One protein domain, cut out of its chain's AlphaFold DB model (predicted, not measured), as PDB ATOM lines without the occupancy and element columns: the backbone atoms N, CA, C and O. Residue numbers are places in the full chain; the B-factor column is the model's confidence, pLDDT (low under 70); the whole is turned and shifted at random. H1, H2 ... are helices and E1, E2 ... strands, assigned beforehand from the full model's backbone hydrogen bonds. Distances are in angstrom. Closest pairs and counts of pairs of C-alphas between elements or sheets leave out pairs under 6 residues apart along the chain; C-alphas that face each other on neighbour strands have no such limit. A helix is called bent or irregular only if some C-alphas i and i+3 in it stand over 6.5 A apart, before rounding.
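What this domain is: This is residues 7 to 130 of the 750 residues of an uncharacterized protein of Lactobacillus johnsonii (UniProt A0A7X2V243). One five-stranded sheet, curled like part of a barrel, folds back on itself with E2 and E3 facing E4 and E5 across the hinge strand E1. Helices H1, H2, H4 and H5 follow one another round this sheet, H1 and H5 lying farthest out, with little H3 near H4 and H5. The printed part has 124 residues, in the order E1 H1 E2 E3 H2 E4 E5 H3 H4 H5; the sheet, E2 E3 E1 E4 E5, is antiparallel throughout, and the class is mixed, helices and strands. It is compact, with a radius of gyration of the C-alphas of 13.8 A and spans of 38 by 32 by 30 A.

Where its parts are: E1, residues 7 to 13, begins at C-alpha 7 (96.510, 123.537, 181.339) and is 18.2 A long. H1 is residues 17 to 26, E2 residues 32 to 38 and E3 residues 41 to 47, 19.7 A long. H2, residues 51 to 64, is 18.5 A long and irregular: C-alphas 59 and 62 are 7.8 A apart. E4, residues 70 to 77, is 21.7 A long and bends by 53 degrees at residue 73. E5 is residues 82 to 85, H3 residues 88 to 91 and H4 residues 107 to 116. H5, residues 118 to 129, ends at C-alpha 129 (105.451, 115.516, 180.019).

How they stand to each other: The sheet is strongly twisted, with edge strands E2 and E5. E1 pairs with E4 through N 9 and O 74, 2.8 A, and with E3 through N 10 and O 46, 2.9 A. The hairpin E2 and E3 has N 34 and O 45 at 2.8 A; the hairpin E4 and E5 has N 84 and O 75 at 2.8 A. E1, H1, E2 and E3, H2, E4 are split strand-helix-strand units, each with another strand between its two strands, and their crossovers are right-handed. H3 only grazes the sheet with residues 88 to 90, as does H5 with residues 121 to 128. H2, with residues 60 to 64 alone, touches H1 at a steep tilt of 42 degrees, opposite ways, closest at the C-alphas of Gly 19 and Leu 64, 4.2 A. With residues 51 to 54 alone it touches H4 at a shallow tilt of 12 degrees, opposite ways, closest at the C-alphas of Val 54 and Thr 107, 6.1 A. H4 and H5 are close but not clearly touching, about perpendicular at 89 degrees, with the C-alphas of Leu 114 and Val 121 closest at 6.9 A. Every O i to N i+4 pair is within hydrogen-bond range in H4 and H5, against 5 of 6 in H1 and 8 of 10 in H2; H3 is too short for one.

The domain as a whole: The C-alphas of Glu 62 and Glu 130, the two farthest apart, are 41.2 A apart. The printed part has no cut, and its one long link is H3 to H4. The mean pLDDT of the printed part is 80.8, with residue 40, residues 62 to 68, 96 to 99 and 129 to 130 under 70.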
ATOM      1  N   HIS A   7      97.090 122.346 181.963       91.56
ATOM      2  CA  HIS A   7      96.510 123.537 181.339       91.56
ATOM      3  C   HIS A   7      97.453 124.728 181.476       91.56
ATOM      4  O   HIS A   7      98.101 124.893 182.510       91.56
ATOM      5  N   LEU A   8      97.471 125.595 180.466       93.06
ATOM      6  CA  LEU A   8      98.098 126.907 180.571       93.06
ATOM      7  C   LEU A   8      97.141 127.881 181.277       93.06
ATOM      8  O   LEU A   8      95.951 127.929 180.952       93.06
ATOM      9  N   ALA A   9      97.656 128.634 182.248       93.94
ATOM     10  CA  ALA A   9      96.877 129.470 183.151       93.94
ATOM     11  C   ALA A   9      97.572 130.807 183.462       93.94
ATOM     12  O   ALA A   9      98.802 130.894 183.491       93.94
ATOM     13  N   LEU A  10      96.774 131.830 183.769       92.81
ATOM     14  CA  LEU A  10      97.247 133.097 184.328       92.81
ATOM     15  C   LEU A  10      97.199 133.049 185.854       92.81
ATOM     16  O   LEU A  10      96.120 132.935 186.435       92.81
ATOM     17  N   GLU A  11      98.355 133.163 186.507       92.50
ATOM     18  CA  GLU A  11      98.418 133.410 187.946       92.50
ATOM     19  C   GLU A  11      98.151 134.886 188.246       92.50
ATOM     20  O   GLU A  11      98.812 135.754 187.678       92.50
ATOM     21  N   ILE A  12      97.224 135.163 189.165       88.44
ATOM     22  CA  ILE A  12      96.941 136.512 189.666       88.44
ATOM     23  C   ILE A  12      97.897 136.822 190.824       88.44
ATOM     24  O   ILE A  12      97.830 136.179 191.876       88.44
ATOM     25  N   LEU A  13      98.763 137.821 190.660       86.31
ATOM     26  CA  LEU A  13      99.749 138.217 191.666       86.31
ATOM     27  C   LEU A  13      99.200 139.336 192.565       86.31
ATOM     28  O   LEU A  13      98.526 140.257 192.108       86.31
ATOM     29  N   ASN A  14      99.488 139.239 193.867       75.88
ATOM     30  CA  ASN A  14      99.036 140.162 194.919       75.88
ATOM     31  C   ASN A  14      97.519 140.511 194.919       75.88
ATOM     32  O   ASN A  14      97.158 141.674 195.122       75.88
ATOM     33  N   PRO A  15      96.592 139.546 194.727       74.12
ATOM     34  CA  PRO A  15      95.171 139.850 194.584       74.12
ATOM     35  C   PRO A  15      94.539 140.341 195.898       74.12
ATOM     36  O   PRO A  15      94.603 139.680 196.939       74.12
ATOM     37  N   LYS A  16      93.850 141.488 195.842       73.12
ATOM     38  CA  LYS A  16      93.113 142.063 196.981       73.12
ATOM     39  C   LYS A  16      91.989 141.111 197.416       73.12
ATOM     40  O   LYS A  16      91.187 140.660 196.597       73.12
ATOM     41  N   LYS A  17      91.905 140.825 198.721       72.94
ATOM     42  CA  LYS A  17      91.043 139.777 199.317       72.94
ATOM     43  C   LYS A  17      89.566 139.850 198.903       72.94
ATOM     44  O   LYS A  17      88.943 138.812 198.684       72.94
ATOM     45  N   ASP A  18      89.024 141.056 198.766       72.25
ATOM     46  CA  ASP A  18      87.626 141.267 198.370       72.25
ATOM     47  C   ASP A  18      87.437 141.114 196.848       72.25
ATOM     48  O   ASP A  18      86.430 140.563 196.400       72.25
ATOM     49  N   GLY A  19      88.449 141.490 196.055       72.56
ATOM     50  CA  GLY A  19      88.522 141.218 194.616       72.56
ATOM     51  C   GLY A  19      88.479 139.719 194.306       72.56
ATOM     52  O   GLY A  19      87.756 139.296 193.410       72.56
ATOM     53  N   VAL A  20      89.147 138.889 195.117       74.94
ATOM     54  CA  VAL A  20      89.086 137.416 195.006       74.94
ATOM     55  C   VAL A  20      87.660 136.878 195.183       74.94
ATOM     56  O   VAL A  20      87.265 135.945 194.484       74.94
ATOM     57  N   GLN A  21      86.863 137.445 196.095       77.75
ATOM     58  CA  GLN A  21      85.468 137.017 196.269       77.75
ATOM     59  C   GLN A  21      84.585 137.474 195.103       77.75
ATOM     60  O   GLN A  21      83.765 136.691 194.620       77.75
ATOM     61  N   LYS A  22      84.793 138.700 194.606       76.44
ATOM     62  CA  LYS A  22      84.104 139.223 193.418       76.44
ATOM     63  C   LYS A  22      84.389 138.376 192.174       76.44
ATOM     64  O   LYS A  22      83.436 137.949 191.528       76.44
ATOM     65  N   LEU A  23      85.659 138.056 191.901       80.44
ATOM     66  CA  LEU A  23      86.099 137.173 190.812       80.44
ATOM     67  C   LEU A  23      85.310 135.855 190.820       80.44
ATOM     68  O   LEU A  23      84.628 135.529 189.853       80.44
ATOM     69  N   LYS A  24      85.326 135.139 191.953       81.25
ATOM     70  CA  LYS A  24      84.615 133.860 192.124       81.25
ATOM     71  C   LYS A  24      83.103 133.969 191.930       81.25
ATOM     72  O   LYS A  24      82.482 132.999 191.516       81.25
ATOM     73  N   SER A  25      82.511 135.127 192.228       81.12
ATOM     74  CA  SER A  25      81.077 135.379 192.025       81.12
ATOM     75  C   SER A  25      80.689 135.711 190.577       81.12
ATOM     76  O   SER A  25      79.499 135.722 190.271       81.12
ATOM     77  N   LYS A  26      81.674 135.980 189.706       80.69
ATOM     78  CA  LYS A  26      81.485 136.389 188.307       80.69
ATOM     79  C   LYS A  26      81.979 135.375 187.264       80.69
ATOM     80  O   LYS A  26      81.681 135.587 186.098       80.69
ATOM     81  N   LEU A  27      82.718 134.327 187.652       83.62
ATOM     82  CA  LEU A  27      83.269 133.313 186.730       83.62
ATOM     83  C   LEU A  27      82.224 132.816 185.715       83.62
ATOM     84  O   LEU A  27      81.153 132.345 186.104       83.62
ATOM     85  N   GLU A  28      82.560 132.912 184.429       78.75
ATOM     86  CA  GLU A  28      81.667 132.578 183.315       78.75
ATOM     87  C   GLU A  28      81.820 131.121 182.842       78.75
ATOM     88  O   GLU A  28      82.829 130.459 183.105       78.75
ATOM     89  N   ASP A  29      80.815 130.606 182.124       76.75
ATOM     90  CA  ASP A  29      80.825 129.238 181.587       76.75
ATOM     91  C   ASP A  29      82.003 129.036 180.613       76.75
ATOM     92  O   ASP A  29      82.045 129.604 179.522       76.75
ATOM     93  N   GLY A  30      82.951 128.179 181.005       80.19
ATOM     94  CA  GLY A  30      84.179 127.896 180.251       80.19
ATOM     95  C   GLY A  30      85.438 128.579 180.791       80.19
ATOM     96  O   GLY A  30      86.519 128.313 180.273       80.19
ATOM     97  N   ILE A  31      85.321 129.398 181.843       87.25
ATOM     98  CA  ILE A  31      86.454 129.930 182.610       87.25
ATOM     99  C   ILE A  31      86.545 129.173 183.939       87.25
ATOM    100  O   ILE A  31      85.550 128.953 184.635       87.25
ATOM    101  N   HIS A  32      87.750 128.755 184.311       89.19
ATOM    102  CA  HIS A  32      88.001 127.936 185.491       89.19
ATOM    103  C   HIS A  32      89.038 128.587 186.404       89.19
ATOM    104  O   HIS A  32      90.042 129.126 185.946       89.19
ATOM    105  N   LEU A  33      88.801 128.510 187.717       90.00
ATOM    106  CA  LEU A  33      89.730 128.964 188.749       90.00
ATOM    107  C   LEU A  33      90.323 127.753 189.473       90.00
ATOM    108  O   LEU A  33      89.592 126.924 190.015       90.00
ATOM    109  N   PHE A  34      91.649 127.677 189.511       90.00
ATOM    110  CA  PHE A  34      92.419 126.727 190.304       90.00
ATOM    111  C   PHE A  34      93.075 127.464 191.480       90.00
ATOM    112  O   PHE A  34      93.644 128.545 191.316       90.00
ATOM    113  N   GLU A  35      92.969 126.894 192.680       88.88
ATOM    114  CA  GLU A  35      93.413 127.520 193.929       88.88
ATOM    115  C   GLU A  35      94.437 126.633 194.635       88.88
ATOM    116  O   GLU A  35      94.119 125.517 195.055       88.88
ATOM    117  N   LYS A  36      95.658 127.140 194.824       86.06
ATOM    118  CA  LYS A  36      96.731 126.416 195.512       86.06
ATOM    119  C   LYS A  36      97.116 127.136 196.798       86.06
ATOM    120  O   LYS A  36      97.504 128.300 196.778       86.06
ATOM    121  N   ASN A  37      97.034 126.426 197.919       80.81
ATOM    122  CA  ASN A  37      97.544 126.904 199.203       80.81
ATOM    123  C   ASN A  37      99.018 126.505 199.325       80.81
ATOM    124  O   ASN A  37      99.333 125.316 199.274       80.81
ATOM    125  N   GLU A  38      99.905 127.484 199.475       79.00
ATOM    126  CA  GLU A  38     101.359 127.296 199.507       79.00
ATOM    127  C   GLU A  38     101.955 128.290 200.515       79.00
ATOM    128  O   GLU A  38     101.673 129.485 200.450       79.00
ATOM    129  N   ASP A  39     102.675 127.785 201.521       73.94
ATOM    130  CA  ASP A  39     103.280 128.557 202.624       73.94
ATOM    131  C   ASP A  39     102.351 129.587 203.305       73.94
ATOM    132  O   ASP A  39     102.746 130.687 203.689       73.94
ATOM    133  N   GLY A  40     101.072 129.222 203.455       69.50
ATOM    134  CA  GLY A  40     100.037 130.065 204.066       69.50
ATOM    135  C   GLY A  40      99.465 131.155 203.148       69.50
ATOM    136  O   GLY A  40      98.538 131.855 203.553       69.50
ATOM    137  N   LYS A  41      99.963 131.277 201.913       74.25
ATOM    138  CA  LYS A  41      99.417 132.146 200.865       74.25
ATOM    139  C   LYS A  41      98.476 131.354 199.951       74.25
ATOM    140  O   LYS A  41      98.664 130.159 199.722       74.25
ATOM    141  N   VAL A  42      97.462 132.034 199.416       80.56
ATOM    142  CA  VAL A  42      96.557 131.483 198.396       80.56
ATOM    143  C   VAL A  42      97.023 131.982 197.032       80.56
ATOM    144  O   VAL A  42      96.955 133.180 196.765       80.56
ATOM    145  N   ARG A  43      97.493 131.069 196.183       88.31
ATOM    146  CA  ARG A  43      97.830 131.320 194.778       88.31
ATOM    147  C   ARG A  43      96.610 131.001 193.912       88.31
ATOM    148  O   ARG A  43      95.947 129.984 194.138       88.31
ATOM    149  N   LEU A  44      96.297 131.874 192.957       89.25
ATOM    150  CA  LEU A  44      95.071 131.828 192.154       89.25
ATOM    151  C   LEU A  44      95.418 131.793 190.670       89.25
ATOM    152  O   LEU A  44      96.090 132.699 190.190       89.25
ATOM    153  N   PHE A  45      94.928 130.781 189.957       92.38
ATOM    154  CA  PHE A  45      95.236 130.547 188.547       92.38
ATOM    155  C   PHE A  45      93.942 130.456 187.738       92.38
ATOM    156  O   PHE A  45      93.091 129.623 188.056       92.38
ATOM    157  N   ILE A  46      93.785 131.283 186.703       91.31
ATOM    158  CA  ILE A  46      92.612 131.256 185.817       91.31
ATOM    159  C   ILE A  46      92.992 130.629 184.472       91.31
ATOM    160  O   ILE A  46      94.044 130.945 183.917       91.31
ATOM    161  N   TYR A  47      92.155 129.727 183.960       92.06
ATOM    162  CA  TYR A  47      92.407 128.950 182.744       92.06
ATOM    163  C   TYR A  47      91.097 128.570 182.028       92.06
ATOM    164  O   TYR A  47      90.046 128.546 182.674       92.06
ATOM    165  N   PRO A  48      91.132 128.222 180.726       89.88
ATOM    166  CA  PRO A  48      92.260 128.368 179.798       89.88
ATOM    167  C   PRO A  48      92.510 129.837 179.420       89.88
ATOM    168  O   PRO A  48      91.636 130.683 179.594       89.88
ATOM    169  N   ILE A  49      93.693 130.140 178.879       87.44
ATOM    170  CA  ILE A  49      93.982 131.460 178.296       87.44
ATOM    171  C   ILE A  49      93.359 131.526 176.894       87.44
ATOM    172  O   ILE A  49      93.753 130.762 176.015       87.44
ATOM    173  N   ASN A  50      92.354 132.384 176.722       84.31
ATOM    174  CA  ASN A  50      91.634 132.658 175.473       84.31
ATOM    175  C   ASN A  50      90.860 133.991 175.583       84.31
ATOM    176  O   ASN A  50      90.787 134.570 176.667       84.31
ATOM    177  N   GLY A  51      90.224 134.437 174.498       75.88
ATOM    178  CA  GLY A  51      89.521 135.722 174.447       75.88
ATOM    179  C   GLY A  51      88.397 135.866 175.469       75.88
ATOM    180  O   GLY A  51      88.216 136.946 176.019       75.88
ATOM    181  N   ASN A  52      87.714 134.773 175.835       82.19
ATOM    182  CA  ASN A  52      86.734 134.802 176.925       82.19
ATOM    183  C   ASN A  52      87.392 135.210 178.258       82.19
ATOM    184  O   ASN A  52      86.788 135.944 179.035       82.19
ATOM    185  N   LEU A  53      88.622 134.754 178.533       84.38
ATOM    186  CA  LEU A  53      89.380 135.165 179.716       84.38
ATOM    187  C   LEU A  53      89.831 136.633 179.631       84.38
ATOM    188  O   LEU A  53      89.763 137.331 180.643       84.38
ATOM    189  N   VAL A  54      90.252 137.110 178.456       81.00
ATOM    190  CA  VAL A  54      90.657 138.515 178.237       81.00
ATOM    191  C   VAL A  54      89.464 139.463 178.425       81.00
ATOM    192  O   VAL A  54      89.548 140.416 179.207       81.00
ATOM    193  N   ASP A  55      88.318 139.156 177.808       78.50
ATOM    194  CA  ASP A  55      87.050 139.875 177.996       78.50
ATOM    195  C   ASP A  55      86.630 139.874 179.476       78.50
ATOM    196  O   ASP A  55      86.330 140.924 180.049       78.50
ATOM    197  N   PHE A  56      86.660 138.711 180.137       83.50
ATOM    198  CA  PHE A  56      86.293 138.570 181.548       83.50
ATOM    199  C   PHE A  56      87.203 139.372 182.490       83.50
ATOM    200  O   PHE A  56      86.708 140.036 183.407       83.50
ATOM    201  N   LEU A  57      88.523 139.346 182.281       81.75
ATOM    202  CA  LEU A  57      89.474 140.131 183.074       81.75
ATOM    203  C   LEU A  57      89.268 141.634 182.855       81.75
ATOM    204  O   LEU A  57      89.207 142.391 183.824       81.75
ATOM    205  N   THR A  58      89.036 142.054 181.610       74.44
ATOM    206  CA  THR A  58      88.698 143.443 181.263       74.44
ATOM    207  C   THR A  58      87.404 143.899 181.953       74.44
ATOM    208  O   THR A  58      87.366 144.958 182.580       74.44
ATOM    209  N   LEU A  59      86.356 143.067 181.943       73.81
ATOM    210  CA  LEU A  59      85.062 143.322 182.600       73.81
ATOM    211  C   LEU A  59      85.089 143.187 184.140       73.81
ATOM    212  O   LEU A  59      84.098 143.505 184.811       73.81
ATOM    213  N   THR A  60      86.195 142.716 184.724       73.81
ATOM    214  CA  THR A  60      86.379 142.585 186.182       73.81
ATOM    215  C   THR A  60      87.485 143.472 186.758       73.81
ATOM    216  O   THR A  60      87.655 143.496 187.979       73.81
ATOM    217  N   ALA A  61      88.171 144.265 185.932       70.19
ATOM    218  CA  ALA A  61      89.340 145.057 186.316       70.19
ATOM    219  C   ALA A  61      89.097 146.042 187.475       70.19
ATOM    220  O   ALA A  61      89.816 146.020 188.477       70.19
ATOM    221  N   GLU A  62      88.038 146.852 187.378       68.00
ATOM    222  CA  GLU A  62      87.620 147.800 188.426       68.00
ATOM    223  C   GLU A  62      87.229 147.072 189.730       68.00
ATOM    224  O   GLU A  62      87.474 147.546 190.838       68.00
ATOM    225  N   ASP A  63      86.664 145.867 189.612       66.62
ATOM    226  CA  ASP A  63      86.211 145.066 190.750       66.62
ATOM    227  C   ASP A  63      87.361 144.379 191.503       66.62
ATOM    228  O   ASP A  63      87.277 144.212 192.726       66.62
ATOM    229  N   LEU A  64      88.414 144.000 190.777       65.31
ATOM    230  CA  LEU A  64      89.663 143.418 191.277       65.31
ATOM    231  C   LEU A  64      90.646 144.484 191.804       65.31
ATOM    232  O   LEU A  64      91.492 144.165 192.642       65.31
ATOM    233  N   GLY A  65      90.511 145.739 191.359       62.34
ATOM    234  CA  GLY A  65      91.406 146.848 191.700       62.34
ATOM    235  C   GLY A  65      92.768 146.701 191.022       62.34
ATOM    236  O   GLY A  65      93.791 146.696 191.718       62.34
ATOM    237  N   ILE A  66      92.738 146.497 189.699       58.84
ATOM    238  CA  ILE A  66      93.857 146.019 188.871       58.84
ATOM    239  C   ILE A  66      94.992 147.025 188.650       58.84
ATOM    240  O   ILE A  66      96.083 146.601 188.292       58.84
ATOM    241  N   ASP A  67      94.819 148.293 189.018       53.91
ATOM    242  CA  ASP A  67      95.851 149.346 189.024       53.91
ATOM    243  C   ASP A  67      97.158 148.953 189.767       53.91
ATOM    244  O   ASP A  67      98.152 149.669 189.718       53.91
ATOM    245  N   THR A  68      97.149 147.829 190.500       59.50
ATOM    246  CA  THR A  68      98.300 147.226 191.193       59.50
ATOM    247  C   THR A  68      98.410 145.696 191.010       59.50
ATOM    248  O   THR A  68      99.059 145.038 191.825       59.50
ATOM    249  N   VAL A  69      97.711 145.083 190.045       70.88
ATOM    250  CA  VAL A  69      97.643 143.615 189.866       70.88
ATOM    251  C   VAL A  69      98.418 143.197 188.625       70.88
ATOM    252  O   VAL A  69      98.135 143.655 187.521       70.88
ATOM    253  N   ARG A  70      99.358 142.268 188.812       83.38
ATOM    254  CA  ARG A  70     100.149 141.666 187.733       83.38
ATOM    255  C   ARG A  70      99.783 140.207 187.522       83.38
ATOM    256  O   ARG A  70      99.299 139.535 188.433       83.38
ATOM    257  N   PHE A  71     100.070 139.715 186.328       88.81
ATOM    258  CA  PHE A  71      99.846 138.340 185.913       88.81
ATOM    259  C   PHE A  71     101.172 137.639 185.618       88.81
ATOM    260  O   PHE A  71     102.170 138.283 185.301       88.81
ATOM    261  N   SER A  72     101.193 136.310 185.710       91.12
ATOM    262  CA  SER A  72     102.287 135.494 185.163       91.12
ATOM    263  C   SER A  72     101.758 134.192 184.569       91.12
ATOM    264  O   SER A  72     100.802 133.602 185.082       91.12
ATOM    265  N   ILE A  73     102.366 133.742 183.471       93.50
ATOM    266  CA  ILE A  73     101.941 132.524 182.777       93.50
ATOM    267  C   ILE A  73     102.518 131.301 183.501       93.50
ATOM    268  O   ILE A  73     103.728 131.191 183.701       93.50
ATOM    269  N   ASN A  74     101.658 130.358 183.872       93.44
ATOM    270  CA  ASN A  74     102.043 129.107 184.519       93.44
ATOM    271  C   ASN A  74     101.296 127.927 183.893       93.44
ATOM    272  O   ASN A  74     100.142 128.049 183.487       93.44
ATOM    273  N   TRP A  75     101.930 126.762 183.875       93.75
ATOM    274  CA  TRP A  75     101.258 125.496 183.606       93.75
ATOM    275  C   TRP A  75     100.746 124.903 184.919       93.75
ATOM    276  O   TRP A  75     101.499 124.808 185.889       93.75
ATOM    277  N   ILE A  76      99.488 124.474 184.962       93.56
ATOM    278  CA  ILE A  76      98.877 123.819 186.125       93.56
ATOM    279  C   ILE A  76      98.470 122.391 185.767       93.56
ATOM    280  O   ILE A  76      97.875 122.171 184.716       93.56
ATOM    281  N   ASP A  77      98.765 121.421 186.635       90.75
ATOM    282  CA  ASP A  77      98.215 120.065 186.522       90.75
ATOM    283  C   ASP A  77      97.118 119.865 187.570       90.75
ATOM    284  O   ASP A  77      97.386 119.739 188.771       90.75
ATOM    285  N   THR A  78      95.873 119.822 187.100       87.38
ATOM    286  CA  THR A  78      94.668 119.698 187.929       87.38
ATOM    287  C   THR A  78      94.508 118.312 188.558       87.38
ATOM    288  O   THR A  78      93.805 118.194 189.562       87.38
ATOM    289  N   ASN A  79      95.203 117.279 188.059       85.94
ATOM    290  CA  ASN A  79      95.242 115.955 188.695       85.94
ATOM    291  C   ASN A  79      96.235 115.897 189.864       85.94
ATOM    292  O   ASN A  79      95.914 115.345 190.917       85.94
ATOM    293  N   THR A  80      97.458 116.413 189.686       85.38
ATOM    294  CA  THR A  80      98.516 116.319 190.716       85.38
ATOM    295  C   THR A  80      98.624 117.547 191.621       85.38
ATOM    296  O   THR A  80      99.419 117.538 192.563       85.38
ATOM    297  N   ASN A  81      97.815 118.586 191.375       84.56
ATOM    298  CA  ASN A  81      97.832 119.868 192.086       84.56
ATOM    299  C   ASN A  81      99.216 120.558 192.021       84.56
ATOM    300  O   ASN A  81      99.667 121.212 192.970       84.56
ATOM    301  N   ARG A  82      99.915 120.377 190.894       85.88
ATOM    302  CA  ARG A  82     101.235 120.955 190.617       85.88
ATOM    303  C   ARG A  82     101.121 122.205 189.752       85.88
ATOM    304  O   ARG A  82     100.149 122.391 189.029       85.88
ATOM    305  N   VAL A  83     102.144 123.049 189.851       89.06
ATOM    306  CA  VAL A  83     102.309 124.280 189.071       89.06
ATOM    307  C   VAL A  83     103.744 124.295 188.565       89.06
ATOM    308  O   VAL A  83     104.658 124.058 189.357       89.06
ATOM    309  N   TYR A  84     103.933 124.568 187.278       90.25
ATOM    310  CA  TYR A  84     105.229 124.667 186.618       90.25
ATOM    311  C   TYR A  84     105.348 126.061 185.967       90.25
ATOM    312  O   TYR A  84     104.423 126.470 185.258       90.25
ATOM    313  N   PRO A  85     106.437 126.815 186.201       87.38
ATOM    314  CA  PRO A  85     106.583 128.168 185.668       87.38
ATOM    315  C   PRO A  85     106.789 128.131 184.149       87.38
ATOM    316  O   PRO A  85     107.727 127.495 183.663       87.38
ATOM    317  N   SER A  86     105.937 128.825 183.391       88.69
ATOM    318  CA  SER A  86     106.073 128.881 181.933       88.69
ATOM    319  C   SER A  86     107.198 129.830 181.520       88.69
ATOM    320  O   SER A  86     107.440 130.852 182.161       88.69
ATOM    321  N   GLN A  87     107.878 129.509 180.418       84.50
ATOM    322  CA  GLN A  87     108.810 130.427 179.758       84.50
ATOM    323  C   GLN A  87     108.160 131.155 178.569       84.50
ATOM    324  O   GLN A  87     108.824 131.977 177.942       84.50
ATOM    325  N   LEU A  88     106.879 130.896 178.259       86.19
ATOM    326  CA  LEU A  88     106.175 131.491 177.115       86.19
ATOM    327  C   LEU A  88     106.174 133.019 177.165       86.19
ATOM    328  O   LEU A  88     106.468 133.634 176.148       86.19
ATOM    329  N   ILE A  89     105.960 133.628 178.338       84.06
ATOM    330  CA  ILE A  89     105.935 135.092 178.503       84.06
ATOM    331  C   ILE A  89     107.238 135.777 178.053       84.06
ATOM    332  O   ILE A  89     107.203 136.870 177.503       84.06
ATOM    333  N   LYS A  90     108.395 135.109 178.190       80.62
ATOM    334  CA  LYS A  90     109.703 135.630 177.740       80.62
ATOM    335  C   LYS A  90     109.874 135.627 176.214       80.62
ATOM    336  O   LYS A  90     110.881 136.125 175.724       80.62
ATOM    337  N   LYS A  91     108.940 135.021 175.476       82.06
ATOM    338  CA  LYS A  91     108.966 134.867 174.012       82.06
ATOM    339  C   LYS A  91     108.016 135.850 173.308       82.06
ATOM    340  O   LYS A  91     107.903 135.796 172.086       82.06
ATOM    341  N   ILE A  92     107.322 136.704 174.070       81.38
ATOM    342  CA  ILE A  92     106.289 137.628 173.588       81.38
ATOM    343  C   ILE A  92     106.886 139.037 173.514       81.38
ATOM    344  O   ILE A  92     106.821 139.806 174.465       81.38
ATOM    345  N   GLU A  93     107.487 139.370 172.370       71.38
ATOM    346  CA  GLU A  93     108.229 140.630 172.141       71.38
ATOM    347  C   GLU A  93     107.383 141.911 172.307       71.38
ATOM    348  O   GLU A  93     107.930 143.008 172.363       71.38
ATOM    349  N   GLN A  94     106.056 141.778 172.362       71.12
ATOM    350  CA  GLN A  94     105.083 142.873 172.432       71.12
ATOM    351  C   GLN A  94     104.691 143.259 173.870       71.12
ATOM    352  O   GLN A  94     103.934 144.205 174.047       71.12
ATOM    353  N   VAL A  95     105.190 142.540 174.883       72.94
ATOM    354  CA  VAL A  95     104.778 142.679 176.289       72.94
ATOM    355  C   VAL A  95     105.975 143.087 177.151       72.94
ATOM    356  O   VAL A  95     106.997 142.399 177.152       72.94
ATOM    357  N   GLU A  96     105.857 144.164 177.937       67.19
ATOM    358  CA  GLU A  96     106.924 144.635 178.843       67.19
ATOM    359  C   GLU A  96     107.016 143.775 180.127       67.19
ATOM    360  O   GLU A  96     106.806 144.228 181.253       67.19
ATOM    361  N   ALA A  97     107.333 142.488 179.952       67.94
ATOM    362  CA  ALA A  97     107.253 141.446 180.974       67.94
ATOM    363  C   ALA A  97     108.337 141.535 182.076       67.94
ATOM    364  O   ALA A  97     109.258 140.708 182.154       67.94
ATOM    365  N   PHE A  98     108.221 142.510 182.979       59.53
ATOM    366  CA  PHE A  98     109.147 142.703 184.094       59.53
ATOM    367  C   PHE A  98     109.193 141.472 185.020       59.53
ATOM    368  O   PHE A  98     108.188 141.077 185.616       59.53
ATOM    369  N   ASN A  99     110.369 140.846 185.147       68.38
ATOM    370  CA  ASN A  99     110.591 139.582 185.870       68.38
ATOM    371  C   ASN A  99     109.652 138.423 185.452       68.38
ATOM    372  O   ASN A  99     109.345 137.549 186.262       68.38
ATOM    373  N   GLY A 100     109.187 138.397 184.195       74.69
ATOM    374  CA  GLY A 100     108.215 137.400 183.720       74.69
ATOM    375  C   GLY A 100     106.784 137.637 184.220       74.69
ATOM    376  O   GLY A 100     105.949 136.733 184.155       74.69
ATOM    377  N   THR A 101     106.506 138.844 184.718       83.38
ATOM    378  CA  THR A 101     105.176 139.316 185.113       83.38
ATOM    379  C   THR A 101     104.745 140.464 184.207       83.38
ATOM    380  O   THR A 101     105.592 141.233 183.765       83.38
ATOM    381  N   PHE A 102     103.451 140.573 183.921       85.19
ATOM    382  CA  PHE A 102     102.885 141.546 182.980       85.19
ATOM    383  C   PHE A 102     101.565 142.123 183.513       85.19
ATOM    384  O   PHE A 102     101.069 141.664 184.549       85.19
ATOM    385  N   GLU A 103     101.012 143.148 182.869       83.88
ATOM    386  CA  GLU A 103      99.847 143.891 183.364       83.88
ATOM    387  C   GLU A 103      98.568 143.514 182.592       83.88
ATOM    388  O   GLU A 103      98.592 142.707 181.666       83.88
ATOM    389  N   LEU A 104      97.398 144.018 183.007       78.69
ATOM    390  CA  LEU A 104      96.131 143.623 182.368       78.69
ATOM    391  C   LEU A 104      96.085 143.989 180.884       78.69
ATOM    392  O   LEU A 104      95.545 143.220 180.091       78.69
ATOM    393  N   PHE A 105      96.599 145.164 180.524       77.50
ATOM    394  CA  PHE A 105      96.494 145.677 179.161       77.50
ATOM    395  C   PHE A 105      97.160 144.731 178.155       77.50
ATOM    396  O   PHE A 105      96.564 144.473 177.117       77.50
ATOM    397  N   ASP A 106      98.275 144.104 178.545       82.25
ATOM    398  CA  ASP A 106      99.023 143.144 177.725       82.25
ATOM    399  C   ASP A 106      98.345 141.759 177.590       82.25
ATOM    400  O   ASP A 106      98.864 140.868 176.912       82.25
ATOM    401  N   THR A 107      97.214 141.504 178.269       80.62
ATOM    402  CA  THR A 107      96.555 140.179 178.219       80.62
ATOM    403  C   THR A 107      96.042 139.816 176.824       80.62
ATOM    404  O   THR A 107      95.957 138.626 176.513       80.62
ATOM    405  N   THR A 108      95.767 140.811 175.973       80.88
ATOM    406  CA  THR A 108      95.359 140.616 174.573       80.88
ATOM    407  C   THR A 108      96.535 140.115 173.735       80.88
ATOM    408  O   THR A 108      96.436 139.096 173.062       80.88
ATOM    409  N   GLU A 109      97.682 140.782 173.847       83.31
ATOM    410  CA  GLU A 109      98.942 140.474 173.171       83.31
ATOM    411  C   GLU A 109      99.468 139.092 173.588       83.31
ATOM    412  O   GLU A 109      99.984 138.332 172.761       83.31
ATOM    413  N   VAL A 110      99.272 138.716 174.858       85.25
ATOM    414  CA  VAL A 110      99.526 137.352 175.340       85.25
ATOM    415  C   VAL A 110      98.606 136.331 174.660       85.25
ATOM    416  O   VAL A 110      99.088 135.277 174.241       85.25
ATOM    417  N   GLU A 111      97.306 136.605 174.518       86.50
ATOM    418  CA  GLU A 111      96.381 135.680 173.850       86.50
ATOM    419  C   GLU A 111      96.672 135.534 172.350       86.50
ATOM    420  O   GLU A 111      96.762 134.408 171.849       86.50
ATOM    421  N   ASP A 112      96.866 136.651 171.644       82.44
ATOM    422  CA  ASP A 112      97.189 136.687 170.215       82.44
ATOM    423  C   ASP A 112      98.501 135.943 169.934       82.44
ATOM    424  O   ASP A 112      98.585 135.150 168.990       82.44
ATOM    425  N   TYR A 113      99.518 136.110 170.790       88.38
ATOM    426  CA  TYR A 113     100.763 135.357 170.670       88.38
ATOM    427  C   TYR A 113     100.548 133.851 170.838       88.38
ATOM    428  O   TYR A 113     101.029 133.068 170.013       88.38
ATOM    429  N   LEU A 114      99.848 133.423 171.895       87.12
ATOM    430  CA  LEU A 114      99.617 132.004 172.188       87.12
ATOM    431  C   LEU A 114      98.784 131.334 171.084       87.12
ATOM    432  O   LEU A 114      99.111 130.232 170.639       87.12
ATOM    433  N   THR A 115      97.762 132.035 170.592       83.94
ATOM    434  CA  THR A 115      96.871 131.592 169.510       83.94
ATOM    435  C   THR A 115      97.573 131.583 168.150       83.94
ATOM    436  O   THR A 115      97.341 130.683 167.338       83.94
ATOM    437  N   GLY A 116      98.476 132.535 167.900       81.62
ATOM    438  CA  GLY A 116      99.311 132.588 166.698       81.62
ATOM    439  C   GLY A 116     100.446 131.555 166.676       81.62
ATOM    440  O   GLY A 116     100.850 131.113 165.598       81.62
ATOM    441  N   ASN A 117     100.935 131.122 167.845       84.38
ATOM    442  CA  ASN A 117     102.112 130.259 167.989       84.38
ATOM    443  C   ASN A 117     101.839 128.916 168.709       84.38
ATOM    444  O   ASN A 117     102.639 128.512 169.561       84.38
ATOM    445  N   PRO A 118     100.791 128.141 168.350       82.44
ATOM    446  CA  PRO A 118     100.392 126.945 169.100       82.44
ATOM    447  C   PRO A 118     101.508 125.895 169.194       82.44
ATOM    448  O   PRO A 118     101.650 125.247 170.221       82.44
ATOM    449  N   LYS A 119     102.382 125.793 168.185       77.56
ATOM    450  CA  LYS A 119     103.544 124.882 168.205       77.56
ATOM    451  C   LYS A 119     104.557 125.189 169.310       77.56
ATOM    452  O   LYS A 119     105.246 124.282 169.761       77.56
ATOM    453  N   ILE A 120     104.688 126.454 169.715       82.75
ATOM    454  CA  ILE A 120     105.599 126.863 170.795       82.75
ATOM    455  C   ILE A 120     104.991 126.478 172.152       82.75
ATOM    456  O   ILE A 120     105.720 126.069 173.055       82.75
ATOM    457  N   VAL A 121     103.660 126.540 172.262       84.62
ATOM    458  CA  VAL A 121     102.893 126.052 173.417       84.62
ATOM    459  C   VAL A 121     102.979 124.523 173.508       84.62
ATOM    460  O   VAL A 121     103.411 124.014 174.536       84.62
ATOM    461  N   GLU A 122     102.692 123.801 172.417       84.19
ATOM    462  CA  GLU A 122     102.826 122.334 172.301       84.19
ATOM    463  C   GLU A 122     104.250 121.849 172.640       84.19
ATOM    464  O   GLU A 122     104.420 120.829 173.308       84.19
ATOM    465  N   GLN A 123     105.286 122.571 172.195       83.94
ATOM    466  CA  GLN A 123     106.680 122.227 172.488       83.94
ATOM    467  C   GLN A 123     107.018 122.402 173.977       83.94
ATOM    468  O   GLN A 123     107.740 121.575 174.531       83.94
ATOM    469  N   GLU A 124     106.511 123.450 174.631       84.62
ATOM    470  CA  GLU A 124     106.724 123.648 176.069       84.62
ATOM    471  C   GLU A 124     105.912 122.639 176.902       84.62
ATOM    472  O   GLU A 124     106.453 122.056 177.842       84.62
ATOM    473  N   GLU A 125     104.671 122.332 176.498       84.25
ATOM    474  CA  GLU A 125     103.849 121.269 177.094       84.25
ATOM    475  C   GLU A 125     104.575 119.916 177.048       84.25
ATOM    476  O   GLU A 125     104.697 119.237 178.067       84.25
ATOM    477  N   ALA A 126     105.143 119.552 175.890       79.56
ATOM    478  CA  ALA A 126     105.882 118.303 175.721       79.56
ATOM    479  C   ALA A 126     107.067 118.181 176.699       79.56
ATOM    480  O   ALA A 126     107.240 117.128 177.315       79.56
ATOM    481  N   THR A 127     107.833 119.260 176.919       79.69
ATOM    482  CA  THR A 127     108.962 119.244 177.872       79.69
ATOM    483  C   THR A 127     108.547 119.049 179.335       79.69
ATOM    484  O   THR A 127     109.363 118.608 180.139       79.69
ATOM    485  N   LEU A 128     107.282 119.310 179.686       75.12
ATOM    486  CA  LEU A 128     106.730 119.035 181.019       75.12
ATOM    487  C   LEU A 128     106.191 117.600 181.164       75.12
ATOM    488  O   LEU A 128     105.948 117.147 182.283       75.12
ATOM    489  N   VAL A 129     106.008 116.879 180.053       64.94
ATOM    490  CA  VAL A 129     105.451 115.516 180.019       64.94
ATOM    491  C   VAL A 129     106.539 114.437 179.912       64.94
ATOM    492  O   VAL A 129     106.321 113.327 180.395       64.94
ATOM    493  N   GLU A 130     107.723 114.727 179.356       54.09
ATOM    494  CA  GLU A 130     108.790 113.717 179.164       54.09
ATOM    495  C   GLU A 130     109.394 113.144 180.465       54.09
ATOM    496  O   GLU A 130     109.894 112.018 180.459       54.09
TER     497      GLU A 130